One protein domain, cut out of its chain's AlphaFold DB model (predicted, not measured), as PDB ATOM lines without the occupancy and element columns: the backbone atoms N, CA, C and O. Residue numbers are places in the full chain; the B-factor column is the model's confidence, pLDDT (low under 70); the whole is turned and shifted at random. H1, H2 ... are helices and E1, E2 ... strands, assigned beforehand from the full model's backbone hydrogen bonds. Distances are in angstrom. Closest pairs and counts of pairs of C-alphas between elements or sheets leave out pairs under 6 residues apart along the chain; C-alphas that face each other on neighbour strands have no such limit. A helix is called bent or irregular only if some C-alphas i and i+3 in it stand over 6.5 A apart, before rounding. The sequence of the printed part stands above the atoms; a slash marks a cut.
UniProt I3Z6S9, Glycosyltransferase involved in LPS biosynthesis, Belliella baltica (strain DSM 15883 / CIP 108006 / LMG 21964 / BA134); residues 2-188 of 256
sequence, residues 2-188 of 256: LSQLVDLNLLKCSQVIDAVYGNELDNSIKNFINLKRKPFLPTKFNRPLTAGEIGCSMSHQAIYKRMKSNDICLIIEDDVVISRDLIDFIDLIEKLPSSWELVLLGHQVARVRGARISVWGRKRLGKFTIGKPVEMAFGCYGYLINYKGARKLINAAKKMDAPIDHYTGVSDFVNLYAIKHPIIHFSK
ATOM      1  N   LEU A   2      27.724  30.359 245.812       69.69
ATOM      2  CA  LEU A   2      27.570  30.404 244.342       69.69
ATOM      3  C   LEU A   2      26.585  29.358 243.792       69.69
ATOM      4  O   LEU A   2      25.730  29.711 242.991       69.69
ATOM      5  N   SER A   3      26.626  28.119 244.292       71.00
ATOM      6  CA  SER A   3      25.645  27.077 243.945       71.00
ATOM      7  C   SER A   3      24.201  27.472 244.275       71.00
ATOM      8  O   SER A   3      23.323  27.294 243.444       71.00
ATOM      9  N   GLN A   4      23.950  28.108 245.425       72.19
ATOM     10  CA  GLN A   4      22.613  28.596 245.790       72.19
ATOM     11  C   GLN A   4      22.131  29.700 244.839       72.19
ATOM     12  O   GLN A   4      20.958  29.739 244.487       72.19
ATOM     13  N   LEU A   5      23.022  30.591 244.393       76.00
ATOM     14  CA  LEU A   5      22.667  31.627 243.419       76.00
ATOM     15  C   LEU A   5      22.405  31.046 242.019       76.00
ATOM     16  O   LEU A   5      21.576  31.598 241.293       76.00
ATOM     17  N   VAL A   6      23.080  29.946 241.645       74.94
ATOM     18  CA  VAL A   6      22.775  29.173 240.424       74.94
ATOM     19  C   VAL A   6      21.383  28.561 240.543       74.94
ATOM     20  O   VAL A   6      20.555  28.780 239.662       74.94
ATOM     21  N   ASP A   7      21.113  27.854 241.641       76.62
ATOM     22  CA  ASP A   7      19.851  27.141 241.873       76.62
ATOM     23  C   ASP A   7      18.646  28.089 241.881       76.62
ATOM     24  O   ASP A   7      17.566  27.749 241.402       76.62
ATOM     25  N   LEU A   8      18.838  29.305 242.397       74.75
ATOM     26  CA  LEU A   8      17.823  30.358 242.426       74.75
ATOM     27  C   LEU A   8      17.787  31.200 241.138       74.75
ATOM     28  O   LEU A   8      17.027  32.163 241.060       74.75
ATOM     29  N   ASN A   9      18.608  30.869 240.135       75.12
ATOM     30  CA  ASN A   9      18.745  31.590 238.865       75.12
ATOM     31  C   ASN A   9      19.056  33.098 239.038       75.12
ATOM     32  O   ASN A   9      18.802  33.904 238.143       75.12
ATOM     33  N   LEU A  10      19.644  33.480 240.179       76.12
ATOM     34  CA  LEU A  10      19.991  34.863 240.521       76.12
ATOM     35  C   LEU A  10      21.294  35.313 239.856       76.12
ATOM     36  O   LEU A  10      21.468  36.504 239.608       76.12
ATOM     37  N   LEU A  11      22.187  34.375 239.511       70.62
ATOM     38  CA  LEU A  11      23.485  34.701 238.907       70.62
ATOM     39  C   LEU A  11      23.366  35.497 237.601       70.62
ATOM     40  O   LEU A  11      24.168  36.397 237.364       70.62
ATOM     41  N   LYS A  12      22.332  35.217 236.797       67.62
ATOM     42  CA  LYS A  12      22.074  35.893 235.511       67.62
ATOM     43  C   LYS A  12      21.793  37.389 235.651       67.62
ATOM     44  O   LYS A  12      21.991  38.132 234.696       67.62
ATOM     45  N   CYS A  13      21.346  37.817 236.828       70.75
ATOM     46  CA  CYS A  13      21.003  39.203 237.138       70.75
ATOM     47  C   CYS A  13      21.888  39.774 238.256       70.75
ATOM     48  O   CYS A  13      21.557  40.805 238.838       70.75
ATOM     49  N   SER A  14      22.988  39.092 238.589       77.19
ATOM     50  CA  SER A  14      23.879  39.476 239.681       77.19
ATOM     51  C   SER A  14      25.194  40.035 239.157       77.19
ATOM     52  O   SER A  14      25.703  39.611 238.120       77.19
ATOM     53  N   GLN A  15      25.770  40.955 239.921       82.38
ATOM     54  CA  GLN A  15      27.152  41.372 239.760       82.38
ATOM     55  C   GLN A  15      27.916  40.955 241.014       82.38
ATOM     56  O   GLN A  15      27.543  41.345 242.120       82.38
ATOM     57  N   VAL A  16      28.995  40.193 240.838       83.50
ATOM     58  CA  VAL A  16      29.960  39.948 241.915       83.50
ATOM     59  C   VAL A  16      30.880  41.159 241.989       83.50
ATOM     60  O   VAL A  16      31.413  41.610 240.975       83.50
ATOM     61  N   ILE A  17      31.009  41.731 243.183       85.62
ATOM     62  CA  ILE A  17      31.856  42.892 243.443       85.62
ATOM     63  C   ILE A  17      32.828  42.483 244.536       85.62
ATOM     64  O   ILE A  17      32.394  42.115 245.625       85.62
ATOM     65  N   ASP A  18      34.121  42.581 244.241       88.88
ATOM     66  CA  ASP A  18      35.154  42.279 245.224       88.88
ATOM     67  C   ASP A  18      35.029  43.216 246.425       88.88
ATOM     68  O   ASP A  18      34.935  44.447 246.294       88.88
ATOM     69  N   ALA A  19      35.007  42.612 247.609       88.38
ATOM     70  CA  ALA A  19      35.019  43.348 248.854       88.38
ATOM     71  C   ALA A  19      36.392  43.995 249.067       88.38
ATOM     72  O   ALA A  19      37.441  43.453 248.722       88.38
ATOM     73  N   VAL A  20      36.390  45.167 249.689       92.50
ATOM     74  CA  VAL A  20      37.607  45.815 250.171       92.50
ATOM     75  C   VAL A  20      38.101  45.042 251.388       92.50
ATOM     76  O   VAL A  20      37.495  45.114 252.462       92.50
ATOM     77  N   TYR A  21      39.219  44.331 251.239       92.56
ATOM     78  CA  TYR A  21      39.836  43.631 252.355       92.56
ATOM     79  C   TYR A  21      40.502  44.632 253.304       92.56
ATOM     80  O   TYR A  21      41.556  45.206 253.032       92.56
ATOM     81  N   GLY A  22      39.853  44.879 254.442       92.19
ATOM     82  CA  GLY A  22      40.236  45.947 255.364       92.19
ATOM     83  C   GLY A  22      41.660  45.844 255.918       92.19
ATOM     84  O   GLY A  22      42.282  46.867 256.205       92.19
ATOM     85  N   ASN A  23      42.196  44.627 256.046       91.44
ATOM     86  CA  ASN A  23      43.551  44.399 256.552       91.44
ATOM     87  C   ASN A  23      44.638  44.857 255.572       91.44
ATOM     88  O   ASN A  23      45.689  45.311 256.020       91.44
ATOM     89  N   GLU A  24      44.350  44.845 254.269       95.00
ATOM     90  CA  GLU A  24      45.241  45.352 253.216       95.00
ATOM     91  C   GLU A  24      45.185  46.878 253.053       95.00
ATOM     92  O   GLU A  24      46.018  47.459 252.359       95.00
ATOM     93  N   LEU A  25      44.242  47.564 253.711       94.06
ATOM     94  CA  LEU A  25      44.215  49.024 253.695       94.06
ATOM     95  C   LEU A  25      45.435  49.601 254.409       94.06
ATOM     96  O   LEU A  25      45.801  49.163 255.507       94.06
ATOM     97  N   ASP A  26      45.984  50.669 253.832       95.50
ATOM     98  CA  ASP A  26      47.094  51.394 254.433       95.50
ATOM     99  C   ASP A  26      46.744  51.903 255.843       95.50
ATOM    100  O   ASP A  26      45.631  52.365 256.137       95.50
ATOM    101  N   ASN A  27      47.721  51.825 256.746       94.00
ATOM    102  CA  ASN A  27      47.532  52.214 258.138       94.00
ATOM    103  C   ASN A  27      47.205  53.706 258.285       94.00
ATOM    104  O   ASN A  27      46.458  54.064 259.197       94.00
ATOM    105  N   SER A  28      47.689  54.579 257.393       94.19
ATOM    106  CA  SER A  28      47.347  56.005 257.431       94.19
ATOM    107  C   SER A  28      45.853  56.240 257.192       94.19
ATOM    108  O   SER A  28      45.257  57.062 257.887       94.19
ATOM    109  N   ILE A  29      45.218  55.463 256.306       93.31
ATOM    110  CA  ILE A  29      43.779  55.546 256.018       93.31
ATOM    111  C   ILE A  29      42.978  55.109 257.246       93.31
ATOM    112  O   ILE A  29      42.105  55.844 257.718       93.31
ATOM    113  N   LYS A  30      43.309  53.940 257.808       94.44
ATOM    114  CA  LYS A  30      42.638  53.396 259.003       94.44
ATOM    115  C   LYS A  30      42.762  54.347 260.196       94.44
ATOM    116  O   LYS A  30      41.781  54.598 260.902       94.44
ATOM    117  N   ASN A  31      43.947  54.925 260.388       93.25
ATOM    118  CA  ASN A  31      44.199  55.913 261.431       93.25
ATOM    119  C   ASN A  31      43.426  57.208 261.175       93.25
ATOM    120  O   ASN A  31      42.794  57.720 262.093       93.25
ATOM    121  N   PHE A  32      43.422  57.725 259.947       94.31
ATOM    122  CA  PHE A  32      42.699  58.947 259.601       94.31
ATOM    123  C   PHE A  32      41.198  58.831 259.898       94.31
ATOM    124  O   PHE A  32      40.633  59.724 260.535       94.31
ATOM    125  N   ILE A  33      40.572  57.716 259.506       94.38
ATOM    126  CA  ILE A  33      39.157  57.433 259.788       94.38
ATOM    127  C   ILE A  33      38.916  57.427 261.301       94.38
ATOM    128  O   ILE A  33      38.088  58.185 261.811       94.38
ATOM    129  N   ASN A  34      39.700  56.641 262.044       93.12
ATOM    130  CA  ASN A  34      39.535  56.515 263.491       93.12
ATOM    131  C   ASN A  34      39.828  57.812 264.265       93.12
ATOM    132  O   ASN A  34      39.187  58.066 265.284       93.12
ATOM    133  N   LEU A  35      40.746  58.655 263.784       92.25
ATOM    134  CA  LEU A  35      41.075  59.951 264.389       92.25
ATOM    135  C   LEU A  35      39.965  60.992 264.208       92.25
ATOM    136  O   LEU A  35      39.787  61.858 265.063       92.25
ATOM    137  N   LYS A  36      39.239  60.946 263.087       91.00
ATOM    138  CA  LYS A  36      38.153  61.894 262.782       91.00
ATOM    139  C   LYS A  36      36.796  61.453 263.330       91.00
ATOM    140  O   LYS A  36      35.857  62.256 263.302       91.00
ATOM    141  N   ARG A  37      36.712  60.222 263.835       92.44
ATOM    142  CA  ARG A  37      35.496  59.610 264.356       92.44
ATOM    143  C   ARG A  37      34.912  60.374 265.542       92.44
ATOM    144  O   ARG A  37      35.626  60.828 266.439       92.44
ATOM    145  N   LYS A  38      33.586  60.445 265.587       90.88
ATOM    146  CA  LYS A  38      32.810  60.912 266.739       90.88
ATOM    147  C   LYS A  38      32.009  59.765 267.365       90.88
ATOM    148  O   LYS A  38      31.766  58.753 266.711       90.88
ATOM    149  N   PRO A  39      31.580  59.900 268.633       88.94
ATOM    150  CA  PRO A  39      30.609  58.980 269.210       88.94
ATOM    151  C   PRO A  39      29.343  58.945 268.351       88.94
ATOM    152  O   PRO A  39      28.744  59.986 268.071       88.94
ATOM    153  N   PHE A  40      28.932  57.751 267.945       90.88
ATOM    154  CA  PHE A  40      27.754  57.556 267.121       90.88
ATOM    155  C   PHE A  40      26.522  57.432 268.013       90.88
ATOM    156  O   PHE A  40      26.304  56.421 268.681       90.88
ATOM    157  N   LEU A  41      25.741  58.508 268.063       87.94
ATOM    158  CA  LEU A  41      24.664  58.675 269.036       87.94
ATOM    159  C   LEU A  41      23.527  57.645 268.926       87.94
ATOM    160  O   LEU A  41      23.145  57.151 269.989       87.94
ATOM    161  N   PRO A  42      23.024  57.264 267.727       84.94
ATOM    162  CA  PRO A  42      21.864  56.371 267.613       84.94
ATOM    163  C   PRO A  42      22.029  55.049 268.365       84.94
ATOM    164  O   PRO A  42      21.085  54.528 268.949       84.94
ATOM    165  N   THR A  43      23.258  54.535 268.421       80.88
ATOM    166  CA  THR A  43      23.572  53.246 269.051       80.88
ATOM    167  C   THR A  43      24.576  53.386 270.196       80.88
ATOM    168  O   THR A  43      25.070  52.384 270.707       80.88
ATOM    169  N   LYS A  44      24.951  54.624 270.554       84.88
ATOM    170  CA  LYS A  44      26.033  54.956 271.499       84.88
ATOM    171  C   LYS A  44      27.375  54.282 271.173       84.88
ATOM    172  O   LYS A  44      28.187  54.055 272.069       84.88
ATOM    173  N   PHE A  45      27.623  53.965 269.902       87.50
ATOM    174  CA  PHE A  45      28.862  53.314 269.492       87.50
ATOM    175  C   PHE A  45      30.033  54.284 269.656       87.50
ATOM    176  O   PHE A  45      29.987  55.421 269.180       87.50
ATOM    177  N   ASN A  46      31.078  53.854 270.365       87.38
ATOM    178  CA  ASN A  46      32.163  54.761 270.724       87.38
ATOM    179  C   ASN A  46      33.573  54.163 270.663       87.38
ATOM    180  O   ASN A  46      34.518  54.844 271.056       87.38
ATOM    181  N   ARG A  47      33.758  52.956 270.124       90.12
ATOM    182  CA  ARG A  47      35.094  52.363 269.961       90.12
ATOM    183  C   ARG A  47      35.692  52.637 268.580       90.12
ATOM    184  O   ARG A  47      34.935  52.918 267.654       90.12
ATOM    185  N   PRO A  48      37.025  52.576 268.415       91.88
ATOM    186  CA  PRO A  48      37.625  52.557 267.086       91.88
ATOM    187  C   PRO A  48      37.018  51.450 266.212       91.88
ATOM    188  O   PRO A  48      36.636  50.386 266.715       91.88
ATOM    189  N   LEU A  49      36.918  51.716 264.914       94.62
ATOM    190  CA  LEU A  49      36.563  50.713 263.922       94.62
ATOM    191  C   LEU A  49      37.738  49.765 263.713       94.62
ATOM    192  O   LEU A  49      38.893  50.197 263.633       94.62
ATOM    193  N   THR A  50      37.410  48.484 263.612       94.94
ATOM    194  CA  THR A  50      38.335  47.446 263.149       94.94
ATOM    195  C   THR A  50      38.662  47.643 261.668       94.94
ATOM    196  O   THR A  50      37.951  48.349 260.945       94.94
ATOM    197  N   ALA A  51      39.736  47.008 261.202       94.69
ATOM    198  CA  ALA A  51      40.080  47.011 259.788       94.69
ATOM    199  C   ALA A  51      38.958  46.364 258.960       94.69
ATOM    200  O   ALA A  51      38.506  46.968 257.984       94.69
ATOM    201  N   GLY A  52      38.432  45.215 259.407       93.12
ATOM    202  CA  GLY A  52      37.299  44.548 258.766       93.12
ATOM    203  C   GLY A  52      36.049  45.427 258.655       93.12
ATOM    204  O   GLY A  52      35.427  45.476 257.599       93.12
ATOM    205  N   GLU A  53      35.705  46.205 259.686       94.69
ATOM    206  CA  GLU A  53      34.546  47.117 259.639       94.69
ATOM    207  C   GLU A  53      34.729  48.281 258.663       94.69
ATOM    208  O   GLU A  53      33.766  48.694 258.010       94.69
ATOM    209  N   ILE A  54      35.953  48.803 258.543       96.31
ATOM    210  CA  ILE A  54      36.279  49.831 257.549       96.31
ATOM    211  C   ILE A  54      36.152  49.239 256.140       96.31
ATOM    212  O   ILE A  54      35.477  49.828 255.295       96.31
ATOM    213  N   GLY A  55      36.736  48.060 255.902       95.62
ATOM    214  CA  GLY A  55      36.647  47.353 254.621       95.62
ATOM    215  C   GLY A  55      35.203  47.037 254.225       95.62
ATOM    216  O   GLY A  55      34.766  47.376 253.123       95.62
ATOM    217  N   CYS A  56      34.412  46.506 255.159       93.56
ATOM    218  CA  CYS A  56      32.978  46.275 254.988       93.56
ATOM    219  C   CYS A  56      32.261  47.580 254.591       93.56
ATOM    220  O   CYS A  56      31.643  47.656 253.528       93.56
ATOM    221  N   SER A  57      32.437  48.669 255.354       95.69
ATOM    222  CA  SER A  57      31.807  49.955 255.027       95.69
ATOM    223  C   SER A  57      32.218  50.499 253.655       95.69
ATOM    224  O   SER A  57      31.374  51.053 252.946       95.69
ATOM    225  N   MET A  58      33.490  50.373 253.268       96.00
ATOM    226  CA  MET A  58      33.973  50.803 251.952       96.00
ATOM    227  C   MET A  58      33.353  49.972 250.823       96.00
ATOM    228  O   MET A  58      32.974  50.541 249.798       96.00
ATOM    229  N   SER A  59      33.177  48.667 251.037       95.25
ATOM    230  CA  SER A  59      32.559  47.742 250.079       95.25
ATOM    231  C   SER A  59      31.109  48.129 249.786       95.25
ATOM    232  O   SER A  59      30.766  48.413 248.637       95.25
ATOM    233  N   HIS A  60      30.275  48.285 250.820       95.75
ATOM    234  CA  HIS A  60      28.881  48.713 250.642       95.75
ATOM    235  C   HIS A  60      28.783  50.099 249.987       95.75
ATOM    236  O   HIS A  60      27.992  50.304 249.067       95.75
ATOM    237  N   GLN A  61      29.627  51.057 250.390       96.00
ATOM    238  CA  GLN A  61      29.661  52.377 249.751       96.00
ATOM    239  C   GLN A  61      30.059  52.313 248.274       96.00
ATOM    240  O   GLN A  61      29.549  53.099 247.472       96.00
ATOM    241  N   ALA A  62      30.964  51.409 247.899       95.56
ATOM    242  CA  ALA A  62      31.352  51.209 246.511       95.56
ATOM    243  C   ALA A  62      30.177  50.669 245.678       95.56
ATOM    244  O   ALA A  62      29.999  51.097 244.537       95.56
ATOM    245  N   ILE A  63      29.345  49.788 246.242       95.38
ATOM    246  CA  ILE A  63      28.105  49.324 245.600       95.38
ATOM    247  C   ILE A  63      27.122  50.492 245.453       95.38
ATOM    248  O   ILE A  63      26.673  50.792 244.349       95.38
ATOM    249  N   TYR A  64      26.864  51.235 246.534       96.69
ATOM    250  CA  TYR A  64      25.934  52.371 246.524       96.69
ATOM    251  C   TYR A  64      26.291  53.423 245.472       96.69
ATOM    252  O   TYR A  64      25.405  53.996 244.838       96.69
ATOM    253  N   LYS A  65      27.586  53.693 245.268       96.06
ATOM    254  CA  LYS A  65      28.061  54.666 244.273       96.06
ATOM    255  C   LYS A  65      27.770  54.234 242.833       96.06
ATOM    256  O   LYS A  65      27.573  55.107 241.994       96.06
ATOM    257  N   ARG A  66      27.708  52.926 242.559       95.19
ATOM    258  CA  ARG A  66      27.424  52.372 241.224       95.19
ATOM    259  C   ARG A  66      25.940  52.409 240.857       95.19
ATOM    260  O   ARG A  66      25.629  52.426 239.671       95.19
ATOM    261  N   MET A  67      25.048  52.472 241.847       95.81
ATOM    262  CA  MET A  67      23.603  52.524 241.613       95.81
ATOM    263  C   MET A  67      23.184  53.783 240.838       95.81
ATOM    264  O   MET A  67      23.660  54.892 241.124       95.81
ATOM    265  N   LYS A  68      22.238  53.604 239.912       96.00
ATOM    266  CA  LYS A  68      21.543  54.612 239.095       96.00
ATOM    267  C   LYS A  68      20.124  54.863 239.617       96.00
ATOM    268  O   LYS A  68      19.622  54.116 240.449       96.00
ATOM    269  N   SER A  69      19.474  55.931 239.147       92.69
ATOM    270  CA  SER A  69      18.241  56.486 239.739       92.69
ATOM    271  C   SER A  69      17.084  55.498 239.915       92.69
ATOM    272  O   SER A  69      16.323  55.641 240.870       92.69
ATOM    273  N   ASN A  70      16.969  54.510 239.025       90.25
ATOM    274  CA  ASN A  70      15.878  53.533 239.016       90.25
ATOM    275  C   ASN A  70      16.294  52.167 239.584       90.25
ATOM    276  O   ASN A  70      15.506  51.226 239.547       90.25
ATOM    277  N   ASP A  71      17.516  52.051 240.106       94.06
ATOM    278  CA  ASP A  71      18.039  50.771 240.563       94.06
ATOM    279  C   ASP A  71      17.428  50.372 241.911       94.06
ATOM    280  O   ASP A  71      17.364  51.154 242.872       94.06
ATOM    281  N   ILE A  72      17.058  49.095 241.977       94.31
ATOM    282  CA  ILE A  72      16.818  48.343 243.202       94.31
ATOM    283  C   ILE A  72      17.879  47.249 243.244       94.31
ATOM    284  O   ILE A  72      17.972  46.438 242.326       94.31
ATOM    285  N   CYS A  73      18.679  47.231 244.305       93.88
ATOM    286  CA  CYS A  73      19.739  46.249 244.474       93.88
ATOM    287  C   CYS A  73      19.446  45.354 245.671       93.88
ATOM    288  O   CYS A  73      19.144  45.835 246.765       93.88
ATOM    289  N   LEU A  74      19.594  44.052 245.453       94.44
ATOM    290  CA  LEU A  74      19.747  43.057 246.498       94.44
ATOM    291  C   LEU A  74      21.243  42.892 246.771       94.44
ATOM    292  O   LEU A  74      21.990  42.490 245.883       94.44
ATOM    293  N   ILE A  75      21.673  43.235 247.981       94.19
ATOM    294  CA  ILE A  75      23.066  43.122 248.420       94.19
ATOM    295  C   ILE A  75      23.146  41.969 249.413       94.19
ATOM    296  O   ILE A  75      22.360  41.919 250.361       94.19
ATOM    297  N   ILE A  76      24.068  41.041 249.160       91.19
ATOM    298  CA  ILE A  76      24.269  39.817 249.936       91.19
ATOM    299  C   ILE A  76      25.778  39.611 250.141       91.19
ATOM    300  O   ILE A  76      26.542  39.790 249.193       91.19
ATOM    301  N   GLU A  77      26.190  39.267 251.363       89.19
ATOM    302  CA  GLU A  77      27.575  38.883 251.701       89.19
ATOM    303  C   GLU A  77      27.860  37.413 251.338       89.19
ATOM    304  O   GLU A  77      26.948  36.620 251.109       89.19
ATOM    305  N   ASP A  78      29.130  37.025 251.248       83.81
ATOM    306  CA  ASP A  78      29.542  35.712 250.743       83.81
ATOM    307  C   ASP A  78      29.352  34.543 251.725       83.81
ATOM    308  O   ASP A  78      29.288  33.376 251.319       83.81
ATOM    309  N   ASP A  79      29.186  34.858 253.007       80.50
ATOM    310  CA  ASP A  79      29.163  33.936 254.142       80.50
ATOM    311  C   ASP A  79      27.748  33.526 254.608       80.50
ATOM    312  O   ASP A  79      27.553  32.941 255.690       80.50
ATOM    313  N   VAL A  80      26.744  33.773 253.763       87.38
ATOM    314  CA  VAL A  80      25.332  33.566 254.095       87.38
ATOM    315  C   VAL A  80      24.733  32.282 253.519       87.38
ATOM    316  O   VAL A  80      25.181  31.705 252.526       87.38
ATOM    317  N   VAL A  81      23.629  31.872 254.134       87.38
ATOM    318  CA  VAL A  81      22.695  30.854 253.661       87.38
ATOM    319  C   VAL A  81      21.407  31.547 253.230       87.38
ATOM    320  O   VAL A  81      20.770  32.256 254.016       87.38
ATOM    321  N   ILE A  82      21.015  31.318 251.979       88.12
ATOM    322  CA  ILE A  82      19.837  31.929 251.364       88.12
ATOM    323  C   ILE A  82      18.660  30.947 251.407       88.12
ATOM    324  O   ILE A  82      18.768  29.813 250.941       88.12
ATOM    325  N   SER A  83      17.517  31.379 251.947       89.19
ATOM    326  CA  SER A  83      16.266  30.619 251.854       89.19
ATOM    327  C   SER A  83      15.687  30.688 250.440       89.19
ATOM    328  O   SER A  83      15.744  31.729 249.787       89.19
ATOM    329  N   ARG A  84      15.027  29.609 249.993       86.44
ATOM    330  CA  ARG A  84      14.266  29.592 248.725       86.44
ATOM    331  C   ARG A  84      13.159  30.650 248.692       86.44
ATOM    332  O   ARG A  84      12.824  31.157 247.628       86.44
ATOM    333  N   ASP A  85      12.682  31.049 249.870       91.50
ATOM    334  CA  ASP A  85      11.718  32.131 250.070       91.50
ATOM    335  C   ASP A  85      12.202  33.499 249.562       91.50
ATOM    336  O   ASP A  85      11.398  34.421 249.438       91.50
ATOM    337  N   LEU A  86      13.499  33.664 249.283       91.94
ATOM    338  CA  LEU A  86      14.026  34.904 248.723       91.94
ATOM    339  C   LEU A  86      13.389  35.242 247.371       91.94
ATOM    340  O   LEU A  86      13.068  36.405 247.148       91.94
ATOM    341  N   ILE A  87      13.169  34.252 246.501       90.44
ATOM    342  CA  ILE A  87      12.551  34.480 245.186       90.44
ATOM    343  C   ILE A  87      11.101  34.929 245.352       90.44
ATOM    344  O   ILE A  87      10.738  35.995 244.858       90.44
ATOM    345  N   ASP A  88      10.330  34.215 246.177       92.69
ATOM    346  CA  ASP A  88       8.958  34.604 246.523       92.69
ATOM    347  C   ASP A  88       8.890  36.036 247.083       92.69
ATOM    348  O   ASP A  88       7.892  36.733 246.909       92.69
ATOM    349  N   PHE A  89       9.916  36.478 247.818       95.25
ATOM    350  CA  PHE A  89       9.978  37.839 248.344       95.25
ATOM    351  C   PHE A  89      10.292  38.863 247.247       95.25
ATOM    352  O   PHE A  89       9.677  39.932 247.219       95.25
ATOM    353  N   ILE A  90      11.243  38.554 246.360       91.88
ATOM    354  CA  ILE A  90      11.642  39.417 245.238       91.88
ATOM    355  C   ILE A  90      10.450  39.682 244.312       91.88
ATOM    356  O   ILE A  90      10.205  40.835 243.958       91.88
ATOM    357  N   ASP A  91       9.634  38.665 244.035       92.50
ATOM    358  CA  ASP A  91       8.411  38.788 243.224       92.50
ATOM    359  C   ASP A  91       7.350  39.715 243.856       92.50
ATOM    360  O   ASP A  91       6.368  40.110 243.223       92.50
ATOM    361  N   LEU A  92       7.530  40.093 245.124       95.44
ATOM    362  CA  LEU A  92       6.643  40.986 245.868       95.44
ATOM    363  C   LEU A  92       7.246  42.383 246.090       95.44
ATOM    364  O   LEU A  92       6.634  43.184 246.805       95.44
ATOM    365  N   ILE A  93       8.396  42.716 245.485       94.12
ATOM    366  CA  ILE A  93       9.070  44.021 245.648       94.12
ATOM    367  C   ILE A  93       8.156  45.191 245.272       94.12
ATOM    368  O   ILE A  93       8.113  46.189 245.992       94.12
ATOM    369  N   GLU A  94       7.360  45.067 244.210       94.06
ATOM    370  CA  GLU A  94       6.413  46.115 243.791       94.06
ATOM    371  C   GLU A  94       5.329  46.392 244.843       94.06
ATOM    372  O   GLU A  94       4.762  47.482 244.912       94.06
ATOM    373  N   LYS A  95       5.064  45.420 245.723       96.00
ATOM    374  CA  LYS A  95       4.106  45.554 246.824       96.00
ATOM    375  C   LYS A  95       4.734  46.179 248.068       96.00
ATOM    376  O   LYS A  95       4.024  46.358 249.063       96.00
ATOM    377  N   LEU A  96       6.019  46.536 248.070       96.38
ATOM    378  CA  LEU A  96       6.635  47.246 249.193       96.38
ATOM    379  C   LEU A  96       5.961  48.618 249.431       96.38
ATOM    380  O   LEU A  96       5.316  49.174 248.543       96.38
ATOM    381  N   PRO A  97       6.022  49.178 250.653       95.31
ATOM    382  CA  PRO A  97       5.490  50.513 250.933       95.31
ATOM    383  C   PRO A  97       6.191  51.553 250.063       95.31
ATOM    384  O   PRO A  97       7.403  51.619 250.132       95.31
ATOM    385  N   SER A  98       5.485  52.405 249.318       94.19
ATOM    386  CA  SER A  98       6.088  53.336 248.335       94.19
ATOM    387  C   SER A  98       7.235  54.216 248.858       94.19
ATOM    388  O   SER A  98       8.073  54.673 248.089       94.19
ATOM    389  N   SER A  99       7.287  54.454 250.167       94.94
ATOM    390  CA  SER A  99       8.335  55.231 250.820       94.94
ATOM    391  C   SER A  99       9.577  54.420 251.212       94.94
ATOM    392  O   SER A  99      10.515  55.020 251.736       94.94
ATOM    393  N   TRP A 100       9.594  53.095 251.027       97.12
ATOM    394  CA  TRP A 100      10.694  52.219 251.432       97.12
ATOM    395  C   TRP A 100      12.022  52.674 250.819       97.12
ATOM    396  O   TRP A 100      12.067  53.173 249.699       97.12
ATOM    397  N   GLU A 101      13.108  52.534 251.574       98.12
ATOM    398  CA  GLU A 101      14.457  52.887 251.102       98.12
ATOM    399  C   GLU A 101      15.452  51.750 251.334       98.12
ATOM    400  O   GLU A 101      16.334  51.530 250.506       98.12
ATOM    401  N   LEU A 102      15.279  50.998 252.426       98.00
ATOM    402  CA  LEU A 102      16.059  49.807 252.747       98.00
ATOM    403  C   LEU A 102      15.154  48.751 253.394       98.00
ATOM    404  O   LEU A 102      14.344  49.093 254.259       98.00
ATOM    405  N   VAL A 103      15.290  47.486 252.991       97.12
ATOM    406  CA  VAL A 103      14.597  46.341 253.600       97.12
ATOM    407  C   VAL A 103      15.614  45.287 254.026       97.12
ATOM    408  O   VAL A 103      16.208  44.629 253.175       97.12
ATOM    409  N   LEU A 104      15.797  45.096 255.332       95.75
ATOM    410  CA  LEU A 104      16.648  44.030 255.865       95.75
ATOM    411  C   LEU A 104      15.967  42.672 255.663       95.75
ATOM    412  O   LEU A 104      14.851  42.462 256.153       95.75
ATOM    413  N   LEU A 105      16.649  41.765 254.960       95.06
ATOM    414  CA  LEU A 105      16.210  40.390 254.687       95.06
ATOM    415  C   LEU A 105      16.976  39.364 255.534       95.06
ATOM    416  O   LEU A 105      16.437  38.307 255.867       95.06
ATOM    417  N   GLY A 106      18.203  39.714 255.910       91.38
ATOM    418  CA  GLY A 106      19.019  39.086 256.932       91.38
ATOM    419  C   GLY A 106      19.340  40.104 258.018       91.38
ATOM    420  O   GLY A 106      19.818  41.197 257.732       91.38
ATOM    421  N   HIS A 107      19.029  39.769 259.266       89.50
ATOM    422  CA  HIS A 107      19.402  40.565 260.434       89.50
ATOM    423  C   HIS A 107      19.434  39.687 261.684       89.50
ATOM    424  O   HIS A 107      18.948  38.552 261.699       89.50
ATOM    425  N   GLN A 108      20.053  40.208 262.731       80.88
ATOM    426  CA  GLN A 108      20.094  39.626 264.056       80.88
ATOM    427  C   GLN A 108      19.689  40.666 265.085       80.88
ATOM    428  O   GLN A 108      20.046  41.843 265.009       80.88
ATOM    429  N   VAL A 109      18.956  40.195 266.088       72.56
ATOM    430  CA  VAL A 109      18.536  41.021 267.204       72.56
ATOM    431  C   VAL A 109      18.796  40.264 268.492       72.56
ATOM    432  O   VAL A 109      18.453  39.090 268.608       72.56
ATOM    433  N   ALA A 110      19.425  40.934 269.457       60.19
ATOM    434  CA  ALA A 110      20.107  40.304 270.590       60.19
ATOM    435  C   ALA A 110      19.240  39.369 271.458       60.19
ATOM    436  O   ALA A 110      19.781  38.592 272.238       60.19
ATOM    437  N   ARG A 111      17.905  39.464 271.386       55.12
ATOM    438  CA  ARG A 111      16.992  38.767 272.308       55.12
ATOM    439  C   ARG A 111      15.860  37.985 271.639       55.12
ATOM    440  O   ARG A 111      15.085  37.355 272.352       55.12
ATOM    441  N   VAL A 112      15.723  38.019 270.310       59.12
ATOM    442  CA  VAL A 112      14.579  37.402 269.611       59.12
ATOM    443  C   VAL A 112      15.025  36.754 268.301       59.12
ATOM    444  O   VAL A 112      15.866  37.288 267.583       59.12
ATOM    445  N   ARG A 113      14.420  35.609 267.951       61.56
ATOM    446  CA  ARG A 113      14.517  35.025 266.604       61.56
ATOM    447  C   ARG A 113      13.699  35.862 265.614       61.56
ATOM    448  O   ARG A 113      12.557  35.527 265.298       61.56
ATOM    449  N   GLY A 114      14.285  36.965 265.162       69.69
ATOM    450  CA  GLY A 114      13.692  37.882 264.193       69.69
ATOM    451  C   GLY A 114      13.531  39.307 264.716       69.69
ATOM    452  O   GLY A 114      13.768  39.592 265.888       69.69
ATOM    453  N   ALA A 115      13.119  40.214 263.830       77.88
ATOM    454  CA  ALA A 115      13.037  41.631 264.140       77.88
ATOM    455  C   ALA A 115      11.771  41.894 264.941       77.88
ATOM    456  O   ALA A 115      10.660  41.541 264.520       77.88
ATOM    457  N   ARG A 116      11.910  42.600 266.064       86.50
ATOM    458  CA  ARG A 116      10.761  43.254 266.680       86.50
ATOM    459  C   ARG A 116      10.353  44.409 265.776       86.50
ATOM    460  O   ARG A 116      11.033  45.428 265.696       86.50
ATOM    461  N   ILE A 117       9.242  44.221 265.074       90.19
ATOM    462  CA  ILE A 117       8.675  45.231 264.183       90.19
ATOM    463  C   ILE A 117       7.468  45.914 264.817       90.19
ATOM    464  O   ILE A 117       6.629  45.270 265.459       90.19
ATOM    465  N   SER A 118       7.365  47.216 264.575       90.75
ATOM    466  CA  SER A 118       6.244  48.046 264.989       90.75
ATOM    467  C   SER A 118       4.925  47.456 264.490       90.75
ATOM    468  O   SER A 118       4.859  46.783 263.454       90.75
ATOM    469  N   VAL A 119       3.862  47.688 265.255       88.81
ATOM    470  CA  VAL A 119       2.490  47.426 264.801       88.81
ATOM    471  C   VAL A 119       2.109  48.451 263.728       88.81
ATOM    472  O   VAL A 119       1.513  48.099 262.715       88.81
ATOM    473  N   TRP A 120       2.548  49.699 263.904       87.00
ATOM    474  CA  TRP A 120       2.344  50.790 262.957       87.00
ATOM    475  C   TRP A 120       3.299  50.679 261.771       87.00
ATOM    476  O   TRP A 120       4.509  50.515 261.938       87.00
ATOM    477  N   GLY A 121       2.758  50.767 260.555       82.94
ATOM    478  CA  GLY A 121       3.541  50.607 259.328       82.94
ATOM    479  C   GLY A 121       3.951  49.161 259.033       82.94
ATOM    480  O   GLY A 121       4.806  48.934 258.177       82.94
ATOM    481  N   ARG A 122       3.357  48.178 259.723       92.88
ATOM    482  CA  ARG A 122       3.481  46.762 259.372       92.88
ATOM    483  C   ARG A 122       2.738  46.487 258.067       92.88
ATOM    484  O   ARG A 122       1.613  46.944 257.885       92.88
ATOM    485  N   LYS A 123       3.342  45.697 257.182       94.94
ATOM    486  CA  LYS A 123       2.724  45.260 255.928       94.94
ATOM    487  C   LYS A 123       2.906  43.760 255.746       94.94
ATOM    488  O   LYS A 123       3.993  43.227 255.972       94.94
ATOM    489  N   ARG A 124       1.832  43.083 255.339       95.94
ATOM    490  CA  ARG A 124       1.869  41.680 254.922       95.94
ATOM    491  C   ARG A 124       2.125  41.616 253.418       95.94
ATOM    492  O   ARG A 124       1.464  42.315 252.656       95.94
ATOM    493  N   LEU A 125       3.078  40.784 253.015       94.62
ATOM    494  CA  LEU A 125       3.470  40.539 251.628       94.62
ATOM    495  C   LEU A 125       3.412  39.026 251.406       94.62
ATOM    496  O   LEU A 125       4.361  38.312 251.713       94.62
ATOM    497  N   GLY A 126       2.254  38.515 250.980       93.56
ATOM    498  CA  GLY A 126       2.019  37.068 250.915       93.56
ATOM    499  C   GLY A 126       2.178  36.400 252.290       93.56
ATOM    500  O   GLY A 126       1.460  36.734 253.244       93.56
ATOM    501  N   LYS A 127       3.134  35.467 252.397       94.81
ATOM    502  CA  LYS A 127       3.518  34.810 253.663       94.81
ATOM    503  C   LYS A 127       4.435  35.666 254.544       94.81
ATOM    504  O   LYS A 127       4.551  35.409 255.741       94.81
ATOM    505  N   PHE A 128       5.052  36.707 253.989       96.12
ATOM    506  CA  PHE A 128       5.998  37.555 254.704       96.12
ATOM    507  C   PHE A 128       5.300  38.678 255.460       96.12
ATOM    508  O   PHE A 128       4.246  39.188 255.075       96.12
ATOM    509  N   THR A 129       5.930  39.105 256.548       95.94
ATOM    510  CA  THR A 129       5.552  40.317 257.271       95.94
ATOM    511  C   THR A 129       6.773  41.208 257.368       95.94
ATOM    512  O   THR A 129       7.808  40.768 257.864       95.94
ATOM    513  N   ILE A 130       6.636  42.458 256.939       95.81
ATOM    514  CA  ILE A 130       7.659  43.491 257.103       95.81
ATOM    515  C   ILE A 130       7.131  44.613 257.994       95.81
ATOM    516  O   ILE A 130       5.922  44.825 258.110       95.81
ATOM    517  N   GLY A 131       8.032  45.362 258.614       94.94
ATOM    518  CA  GLY A 131       7.665  46.556 259.366       94.94
ATOM    519  C   GLY A 131       8.880  47.362 259.793       94.94
ATOM    520  O   GLY A 131      10.019  46.967 259.549       94.94
ATOM    521  N   LYS A 132       8.623  48.504 260.431       94.31
ATOM    522  CA  LYS A 132       9.664  49.339 261.036       94.31
ATOM    523  C   LYS A 132      10.279  48.589 262.219       94.31
ATOM    524  O   LYS A 132       9.507  48.215 263.105       94.31
ATOM    525  N   PRO A 133      11.595  48.347 262.270       91.12
ATOM    526  CA  PRO A 133      12.200  47.763 263.461       91.12
ATOM    527  C   PRO A 133      12.074  48.744 264.643       91.12
ATOM    528  O   PRO A 133      12.263  49.946 264.468       91.12
ATOM    529  N   VAL A 134      11.691  48.249 265.827       89.50
ATOM    530  CA  VAL A 134      11.567  49.069 267.061       89.50
ATOM    531  C   VAL A 134      12.831  49.058 267.916       89.50
ATOM    532  O   VAL A 134      12.940  49.786 268.896       89.50
ATOM    533  N   GLU A 135      13.775  48.206 267.550       86.69
ATOM    534  CA  GLU A 135      15.110  48.126 268.116       86.69
ATOM    535  C   GLU A 135      16.104  48.004 266.967       86.69
ATOM    536  O   GLU A 135      15.719  47.712 265.833       86.69
ATOM    537  N   MET A 136      17.379  48.242 267.252       86.19
ATOM    538  CA  MET A 136      18.402  48.131 266.227       86.19
ATOM    539  C   MET A 136      18.483  46.692 265.702       86.19
ATOM    540  O   MET A 136      18.681  45.750 266.471       86.19
ATOM    541  N   ALA A 137      18.354  46.547 264.386       83.31
ATOM    542  CA  ALA A 137      18.518  45.279 263.693       83.31
ATOM    543  C   ALA A 137      19.937  45.212 263.119       83.31
ATOM    544  O   ALA A 137      20.242  45.882 262.134       83.31
ATOM    545  N   PHE A 138      20.812  44.447 263.773       80.44
ATOM    546  CA  PHE A 138      22.198  44.266 263.340       80.44
ATOM    547  C   PHE A 138      22.276  43.305 262.153       80.44
ATOM    548  O   PHE A 138      21.385  42.481 261.957       80.44
ATOM    549  N   GLY A 139      23.373  43.359 261.400       74.62
ATOM    550  CA  GLY A 139      23.603  42.494 260.244       74.62
ATOM    551  C   GLY A 139      23.290  43.195 258.924       74.62
ATOM    552  O   GLY A 139      22.144  43.530 258.639       74.62
ATOM    553  N   CYS A 140      24.338  43.407 258.125       77.12
ATOM    554  CA  CYS A 140      24.282  43.975 256.773       77.12
ATOM    555  C   CYS A 140      24.462  42.899 255.685       77.12
ATOM    556  O   CYS A 140      24.675  43.222 254.524       77.12
ATOM    557  N   TYR A 141      24.324  41.624 256.047       88.81
ATOM    558  CA  TYR A 141      24.694  40.492 255.197       88.81
ATOM    559  C   TYR A 141      23.645  40.132 254.132       88.81
ATOM    560  O   TYR A 141      23.880  39.280 253.279       88.81
ATOM    561  N   GLY A 142      22.467  40.764 254.163       93.00
ATOM    562  CA  GLY A 142      21.407  40.521 253.188       93.00
ATOM    563  C   GLY A 142      20.281  41.550 253.246       93.00
ATOM    564  O   GLY A 142      19.480  41.543 254.183       93.00
ATOM    565  N   TYR A 143      20.172  42.429 252.250       96.12
ATOM    566  CA  TYR A 143      19.126  43.456 252.222       96.12
ATOM    567  C   TYR A 143      18.828  43.987 250.818       96.12
ATOM    568  O   TYR A 143      19.662  43.944 249.917       96.12
ATOM    569  N   LEU A 144      17.623  44.534 250.654       97.19
ATOM    570  CA  LEU A 144      17.261  45.349 249.498       97.19
ATOM    571  C   LEU A 144      17.502  46.820 249.796       97.19
ATOM    572  O   LEU A 144      17.186  47.303 250.884       97.19
ATOM    573  N   ILE A 145      17.973  47.553 248.799       97.94
ATOM    574  CA  ILE A 145      18.125  49.001 248.856       97.94
ATOM    575  C   ILE A 145      17.757  49.610 247.508       97.94
ATOM    576  O   ILE A 145      18.088  49.061 246.458       97.94
ATOM    577  N   ASN A 146      17.073  50.751 247.527       97.94
ATOM    578  CA  ASN A 146      16.863  51.540 246.317       97.94
ATOM    579  C   ASN A 146      17.859  52.699 246.225       97.94
ATOM    580  O   ASN A 146      18.521  53.067 247.201       97.94
ATOM    581  N   TYR A 147      17.945  53.311 245.046       97.94
ATOM    582  CA  TYR A 147      18.839  54.439 244.792       97.94
ATOM    583  C   TYR A 147      18.766  55.545 245.858       97.94
ATOM    584  O   TYR A 147      19.792  56.059 246.315       97.94
ATOM    585  N   LYS A 148      17.552  55.899 246.291       98.25
ATOM    586  CA  LYS A 148      17.326  56.946 247.293       98.25
ATOM    587  C   LYS A 148      17.946  56.575 248.642       98.25
ATOM    588  O   LYS A 148      18.647  57.400 249.233       98.25
ATOM    589  N   GLY A 149      17.736  55.341 249.101       98.19
ATOM    590  CA  GLY A 149      18.366  54.805 250.307       98.19
ATOM    591  C   GLY A 149      19.890  54.801 250.206       98.19
ATOM    592  O   GLY A 149      20.573  55.283 251.108       98.19
ATOM    593  N   ALA A 150      20.429  54.362 249.068       98.19
ATOM    594  CA  ALA A 150      21.869  54.305 248.828       98.19
ATOM    595  C   ALA A 150      22.533  55.689 248.914       98.19
ATOM    596  O   ALA A 150      23.563  55.856 249.569       98.19
ATOM    597  N   ARG A 151      21.919  56.718 248.315       98.12
ATOM    598  CA  ARG A 151      22.418  58.102 248.389       98.12
ATOM    599  C   ARG A 151      22.373  58.665 249.809       98.12
ATOM    600  O   ARG A 151      23.327  59.321 250.229       98.12
ATOM    601  N   LYS A 152      21.319  58.372 250.575       98.31
ATOM    602  CA  LYS A 152      21.245  58.752 251.994       98.31
ATOM    603  C   LYS A 152      22.345  58.088 252.822       98.31
ATOM    604  O   LYS A 152      23.009  58.779 253.594       98.31
ATOM    605  N   LEU A 153      22.597  56.794 252.618       97.81
ATOM    606  CA  LEU A 153      23.647  56.072 253.341       97.81
ATOM    607  C   LEU A 153      25.058  56.535 252.977       97.81
ATOM    608  O   LEU A 153      25.882  56.657 253.876       97.81
ATOM    609  N   ILE A 154      25.341  56.857 251.708       97.31
ATOM    610  CA  ILE A 154      26.630  57.466 251.322       97.31
ATOM    611  C   ILE A 154      26.875  58.748 252.124       97.31
ATOM    612  O   ILE A 154      27.972  58.962 252.638       97.31
ATOM    613  N   ASN A 155      25.851  59.595 252.248       97.12
ATOM    614  CA  ASN A 155      25.968  60.858 252.970       97.12
ATOM    615  C   ASN A 155      26.115  60.640 254.481       97.12
ATOM    616  O   ASN A 155      26.983  61.255 255.103       97.12
ATOM    617  N   ALA A 156      25.312  59.747 255.062       95.94
ATOM    618  CA  ALA A 156      25.338  59.442 256.491       95.94
ATOM    619  C   ALA A 156      26.653  58.776 256.929       95.94
ATOM    620  O   ALA A 156      27.255  59.177 257.925       95.94
ATOM    621  N   ALA A 157      27.134  57.800 256.157       94.56
ATOM    622  CA  ALA A 157      28.330  57.021 256.463       94.56
ATOM    623  C   ALA A 157      29.625  57.644 255.908       94.56
ATOM    624  O   ALA A 157      30.682  57.020 255.972       94.56
ATOM    625  N   LYS A 158      29.591  58.886 255.397       93.00
ATOM    626  CA  LYS A 158      30.758  59.559 254.795       93.00
ATOM    627  C   LYS A 158      31.976  59.614 255.724       93.00
ATOM    628  O   LYS A 158      33.104  59.558 255.249       93.00
ATOM    629  N   LYS A 159      31.751  59.756 257.036       91.50
ATOM    630  CA  LYS A 159      32.815  59.807 258.056       91.50
ATOM    631  C   LYS A 159      33.141  58.455 258.685       91.50
ATOM    632  O   LYS A 159      34.143  58.376 259.382       91.50
ATOM    633  N   MET A 160      32.316  57.432 258.442       95.31
ATOM    634  CA  MET A 160      32.417  56.115 259.081       95.31
ATOM    635  C   MET A 160      32.557  56.242 260.604       95.31
ATOM    636  O   MET A 160      33.548  55.833 261.206       95.31
ATOM    637  N   ASP A 161      31.560  56.870 261.235       95.44
ATOM    638  CA  ASP A 161      31.564  57.072 262.685       95.44
ATOM    639  C   ASP A 161      31.232  55.787 263.473       95.44
ATOM    640  O   ASP A 161      31.504  55.679 264.672       95.44
ATOM    641  N   ALA A 162      30.651  54.809 262.781       95.06
ATOM    642  CA  ALA A 162      30.301  53.483 263.264       95.06
ATOM    643  C   ALA A 162      30.423  52.461 262.111       95.06
ATOM    644  O   ALA A 162      30.586  52.867 260.955       95.06
ATOM    645  N   PRO A 163      30.360  51.150 262.391       94.56
ATOM    646  CA  PRO A 163      30.268  50.131 261.348       94.56
ATOM    647  C   PRO A 163      29.008  50.328 260.486       94.56
ATOM    648  O   PRO A 163      28.032  50.933 260.928       94.56
ATOM    649  N   ILE A 164      29.012  49.854 259.238       94.62
ATOM    650  CA  ILE A 164      27.938  50.171 258.278       94.62
ATOM    651  C   ILE A 164      26.555  49.666 258.717       94.62
ATOM    652  O   ILE A 164      25.553  50.348 258.485       94.62
ATOM    653  N   ASP A 165      26.496  48.541 259.431       92.38
ATOM    654  CA  ASP A 165      25.266  47.981 259.998       92.38
ATOM    655  C   ASP A 165      24.635  48.885 261.074       92.38
ATOM    656  O   ASP A 165      23.425  48.840 261.285       92.38
ATOM    657  N   HIS A 166      25.404  49.800 261.677       93.62
ATOM    658  CA  HIS A 166      24.872  50.861 262.537       93.62
ATOM    659  C   HIS A 166      24.090  51.935 261.785       93.62
ATOM    660  O   HIS A 166      23.213  52.566 262.372       93.62
ATOM    661  N   TYR A 167      24.370  52.132 260.498       95.50
ATOM    662  CA  TYR A 167      23.613  53.051 259.651       95.50
ATOM    663  C   TYR A 167      22.409  52.367 259.005       95.50
ATOM    664  O   TYR A 167      21.362  52.995 258.860       95.50
ATOM    665  N   THR A 168      22.537  51.093 258.621       94.88
ATOM    666  CA  THR A 168      21.444  50.335 257.986       94.88
ATOM    667  C   THR A 168      20.453  49.751 258.988       94.88
ATOM    668  O   THR A 168      19.316  49.482 258.619       94.88
ATOM    669  N   GLY A 169      20.867  49.553 260.242       92.12
ATOM    670  CA  GLY A 169      20.070  48.926 261.297       92.12
ATOM    671  C   GLY A 169      19.162  49.871 262.086       92.12
ATOM    672  O   GLY A 169      18.459  49.415 262.990       92.12
ATOM    673  N   VAL A 170      19.166  51.172 261.771       91.56
ATOM    674  CA  VAL A 170      18.348  52.202 262.435       91.56
ATOM    675  C   VAL A 170      17.576  53.049 261.419       91.56
ATOM    676  O   VAL A 170      17.972  53.184 260.264       91.56
ATOM    677  N   SER A 171      16.457  53.633 261.851       92.56
ATOM    678  CA  SER A 171      15.581  54.423 260.964       92.56
ATOM    679  C   SER A 171      16.009  55.892 260.819       92.56
ATOM    680  O   SER A 171      15.383  56.636 260.070       92.56
ATOM    681  N   ASP A 172      17.066  56.316 261.515       94.50
ATOM    682  CA  ASP A 172      17.561  57.698 261.532       94.50
ATOM    683  C   ASP A 172      18.101  58.168 260.172       94.50
ATOM    684  O   ASP A 172      18.057  59.358 259.861       94.50
ATOM    685  N   PHE A 173      18.616  57.246 259.348       95.44
ATOM    686  CA  PHE A 173      19.312  57.589 258.099       95.44
ATOM    687  C   PHE A 173      18.548  57.199 256.842       95.44
ATOM    688  O   PHE A 173      18.701  57.841 255.803       95.44
ATOM    689  N   VAL A 174      17.726  56.157 256.921       96.19
ATOM    690  CA  VAL A 174      16.950  55.624 255.803       96.19
ATOM    691  C   VAL A 174      15.576  55.201 256.279       96.19
ATOM    692  O   VAL A 174      15.385  54.815 257.433       96.19
ATOM    693  N   ASN A 175      14.606  55.222 255.369       96.62
ATOM    694  CA  ASN A 175      13.283  54.692 255.635       96.62
ATOM    695  C   ASN A 175      13.315  53.153 255.671       96.62
ATOM    696  O   ASN A 175      12.975  52.466 254.704       96.62
ATOM    697  N   LEU A 176      13.744  52.641 256.822       95.88
ATOM    698  CA  LEU A 176      14.104  51.253 257.079       95.88
ATOM    699  C   LEU A 176      12.888  50.356 257.303       95.88
ATOM    700  O   LEU A 176      12.016  50.669 258.111       95.88
ATOM    701  N   TYR A 177      12.848  49.213 256.641       96.00
ATOM    702  CA  TYR A 177      11.972  48.099 256.975       96.00
ATOM    703  C   TYR A 177      12.820  46.862 257.275       96.00
ATOM    704  O   TYR A 177      13.928  46.716 256.776       96.00
ATOM    705  N   ALA A 178      12.288  45.954 258.080       95.06
ATOM    706  CA  ALA A 178      12.875  44.642 258.303       95.06
ATOM    707  C   ALA A 178      11.805  43.572 258.109       95.06
ATOM    708  O   ALA A 178      10.645  43.762 258.502       95.06
ATOM    709  N   ILE A 179      12.192  42.443 257.520       94.19
ATOM    710  CA  ILE A 179      11.359  41.245 257.535       94.19
ATOM    711  C   ILE A 179      11.295  40.692 258.960       94.19
ATOM    712  O   ILE A 179      12.306  40.603 259.653       94.19
ATOM    713  N   LYS A 180      10.102  40.330 259.435       92.19
ATOM    714  CA  LYS A 180       9.920  39.815 260.799       92.19
ATOM    715  C   LYS A 180      10.775  38.568 261.035       92.19
ATOM    716  O   LYS A 180      11.449  38.476 262.056       92.19
ATOM    717  N   HIS A 181      10.760  37.645 260.079       91.56
ATOM    718  CA  HIS A 181      11.538  36.411 260.097       91.56
ATOM    719  C   HIS A 181      12.567  36.476 258.963       91.56
ATOM    720  O   HIS A 181      12.139  36.509 257.809       91.56
ATOM    721  N   PRO A 182      13.877  36.569 259.271       91.62
ATOM    722  CA  PRO A 182      14.928  36.592 258.259       91.62
ATOM    723  C   PRO A 182      14.802  35.428 257.278       91.62
ATOM    724  O   PRO A 182      14.457  34.322 257.686       91.62
ATOM    725  N   ILE A 183      15.091  35.701 256.010       92.06
ATOM    726  CA  ILE A 183      15.154  34.714 254.917       92.06
ATOM    727  C   ILE A 183      16.575  34.576 254.357       92.06
ATOM    728  O   ILE A 183      16.841  33.720 253.518       92.06
ATOM    729  N   ILE A 184      17.489  35.416 254.839       91.31
ATOM    730  CA  ILE A 184      18.930  35.274 254.681       91.31
ATOM    731  C   ILE A 184      19.487  35.086 256.090       91.31
ATOM    732  O   ILE A 184      19.090  35.797 257.017       91.31
ATOM    733  N   HIS A 185      20.379  34.117 256.264       86.94
ATOM    734  CA  HIS A 185      20.960  33.762 257.556       86.94
ATOM    735  C   HIS A 185      22.477  33.665 257.442       86.94
ATOM    736  O   HIS A 185      22.978  33.252 256.407       86.94
ATOM    737  N   PHE A 186      23.210  33.944 258.518       79.19
ATOM    738  CA  PHE A 186      24.605  33.507 258.590       79.19
ATOM    739  C   PHE A 186      24.685  31.980 258.564       79.19
ATOM    740  O   PHE A 186      23.861  31.297 259.188       79.19
ATOM    741  N   SER A 187      25.692  31.442 257.880       69.75
ATOM    742  CA  SER A 187      26.017  30.023 258.019       69.75
ATOM    743  C   SER A 187      26.472  29.729 259.453       69.75
ATOM    744  O   SER A 187      27.268  30.457 260.054       69.75
ATOM    745  N   LYS A 188      25.919  28.667 260.053       59.34
ATOM    746  CA  LYS A 188      26.220  28.301 261.444       59.34
ATOM    747  C   LYS A 188      27.692  27.930 261.622       59.34
ATOM    748  O   LYS A 188      28.243  28.231 262.678       59.34
TER     749      LYS A 188
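This is residues 2 to 188 of the 256 residues of the protein "Glycosyltransferase involved in LPS biosynthesis" of Belliella baltica (strain DSM 15883 / CIP 108006 / LMG 21964 / BA134) (UniProt I3Z6S9). A strongly twisted sheet of six strands, curled like part of a barrel, has H6 over one face, short H4 on the opposite face, and H3 and H5 grazing it. E2 and E8 pair beside E3 and E6, while H1 and H2, joined by a long link, lie farthest out. The printed part has 187 residues with six named helices and eight named strands, in the order H1 H2 H3 E1 E2 H4 E3 E4 E5 E6 H5 H6 E7 E8. The class is mixed, helices and strands; the large sheet, E1 E6 E3 E7 E5 E4, is also mixed. The whole is compact and rounded, with a radius of gyration of the C-alphas of 16.2 A and spans of 49 by 37 by 36 A.

H1 is residues 2 to 7, from C-alpha 2 at (27.570, 30.404, 244.342). H2 is residues 27 to 36 and H3 residues 51 to 66, 23.1 A long. E1 is residues 72 to 76, E2 80 to 82, H4 85 to 90, E3 102 to 108, 15.7 A long, E4 123 to 125 and E5 128 to 131. E6, residues 138 to 146, is 19.3 A long and bends by 82 degrees at residue 141. H5, residues 147 to 159, is 20.0 A long and irregular: C-alphas 156 and 159 are 7.6 A apart. H6 is residues 164 to 168, E7 176 to 179, and E8 184 to 186, ending at C-alpha 186 (24.605, 33.507, 258.590).

E6 is antiparallel to E1, with N 143 and O 75 at 2.9 A, and to E3, with N 103 and O 144 at 2.8 A. E3 and E7 are parallel, with N 177 and O 102 at 2.8 A. E7 and E5 are antiparallel, with N 178 and O 131 at 2.9 A. E4 and E5 form a hairpin, with N 123 and O 130 at 2.9 A. Antiparallel E2 and E8 have N 81 and O 185 at 2.7 A; the closest C-alphas of E3 and E8, Gly 106 and Ile 184, are 4.4 A apart. H6 is over E3 at a height over the sheet of 8.1 A. H3 touches H5, closest at C-alphas 64 and 150, 5.1 A, opposite ways at a steep tilt of 37 degrees, only just steep. H2 and H3 are close but not clearly touching, with C-alphas 30 and 51 at 6.9 A. Every O i to N i+4 pair is within hydrogen-bond range in H1, H2, H4 and H6, and 11 of 12 in H3 and 8 of 9 in H5.

The two C-alphas farthest apart, Ser 28 and Gly 126, are 49.6 A apart. The printed part has no cut. The links H1 to H2, H2 to H3, H4 to E3 and E3 to E4 are long. The mean pLDDT of the printed part is 89.8; residues 2, 12, 110 to 114 and 187 to 188 are under 70.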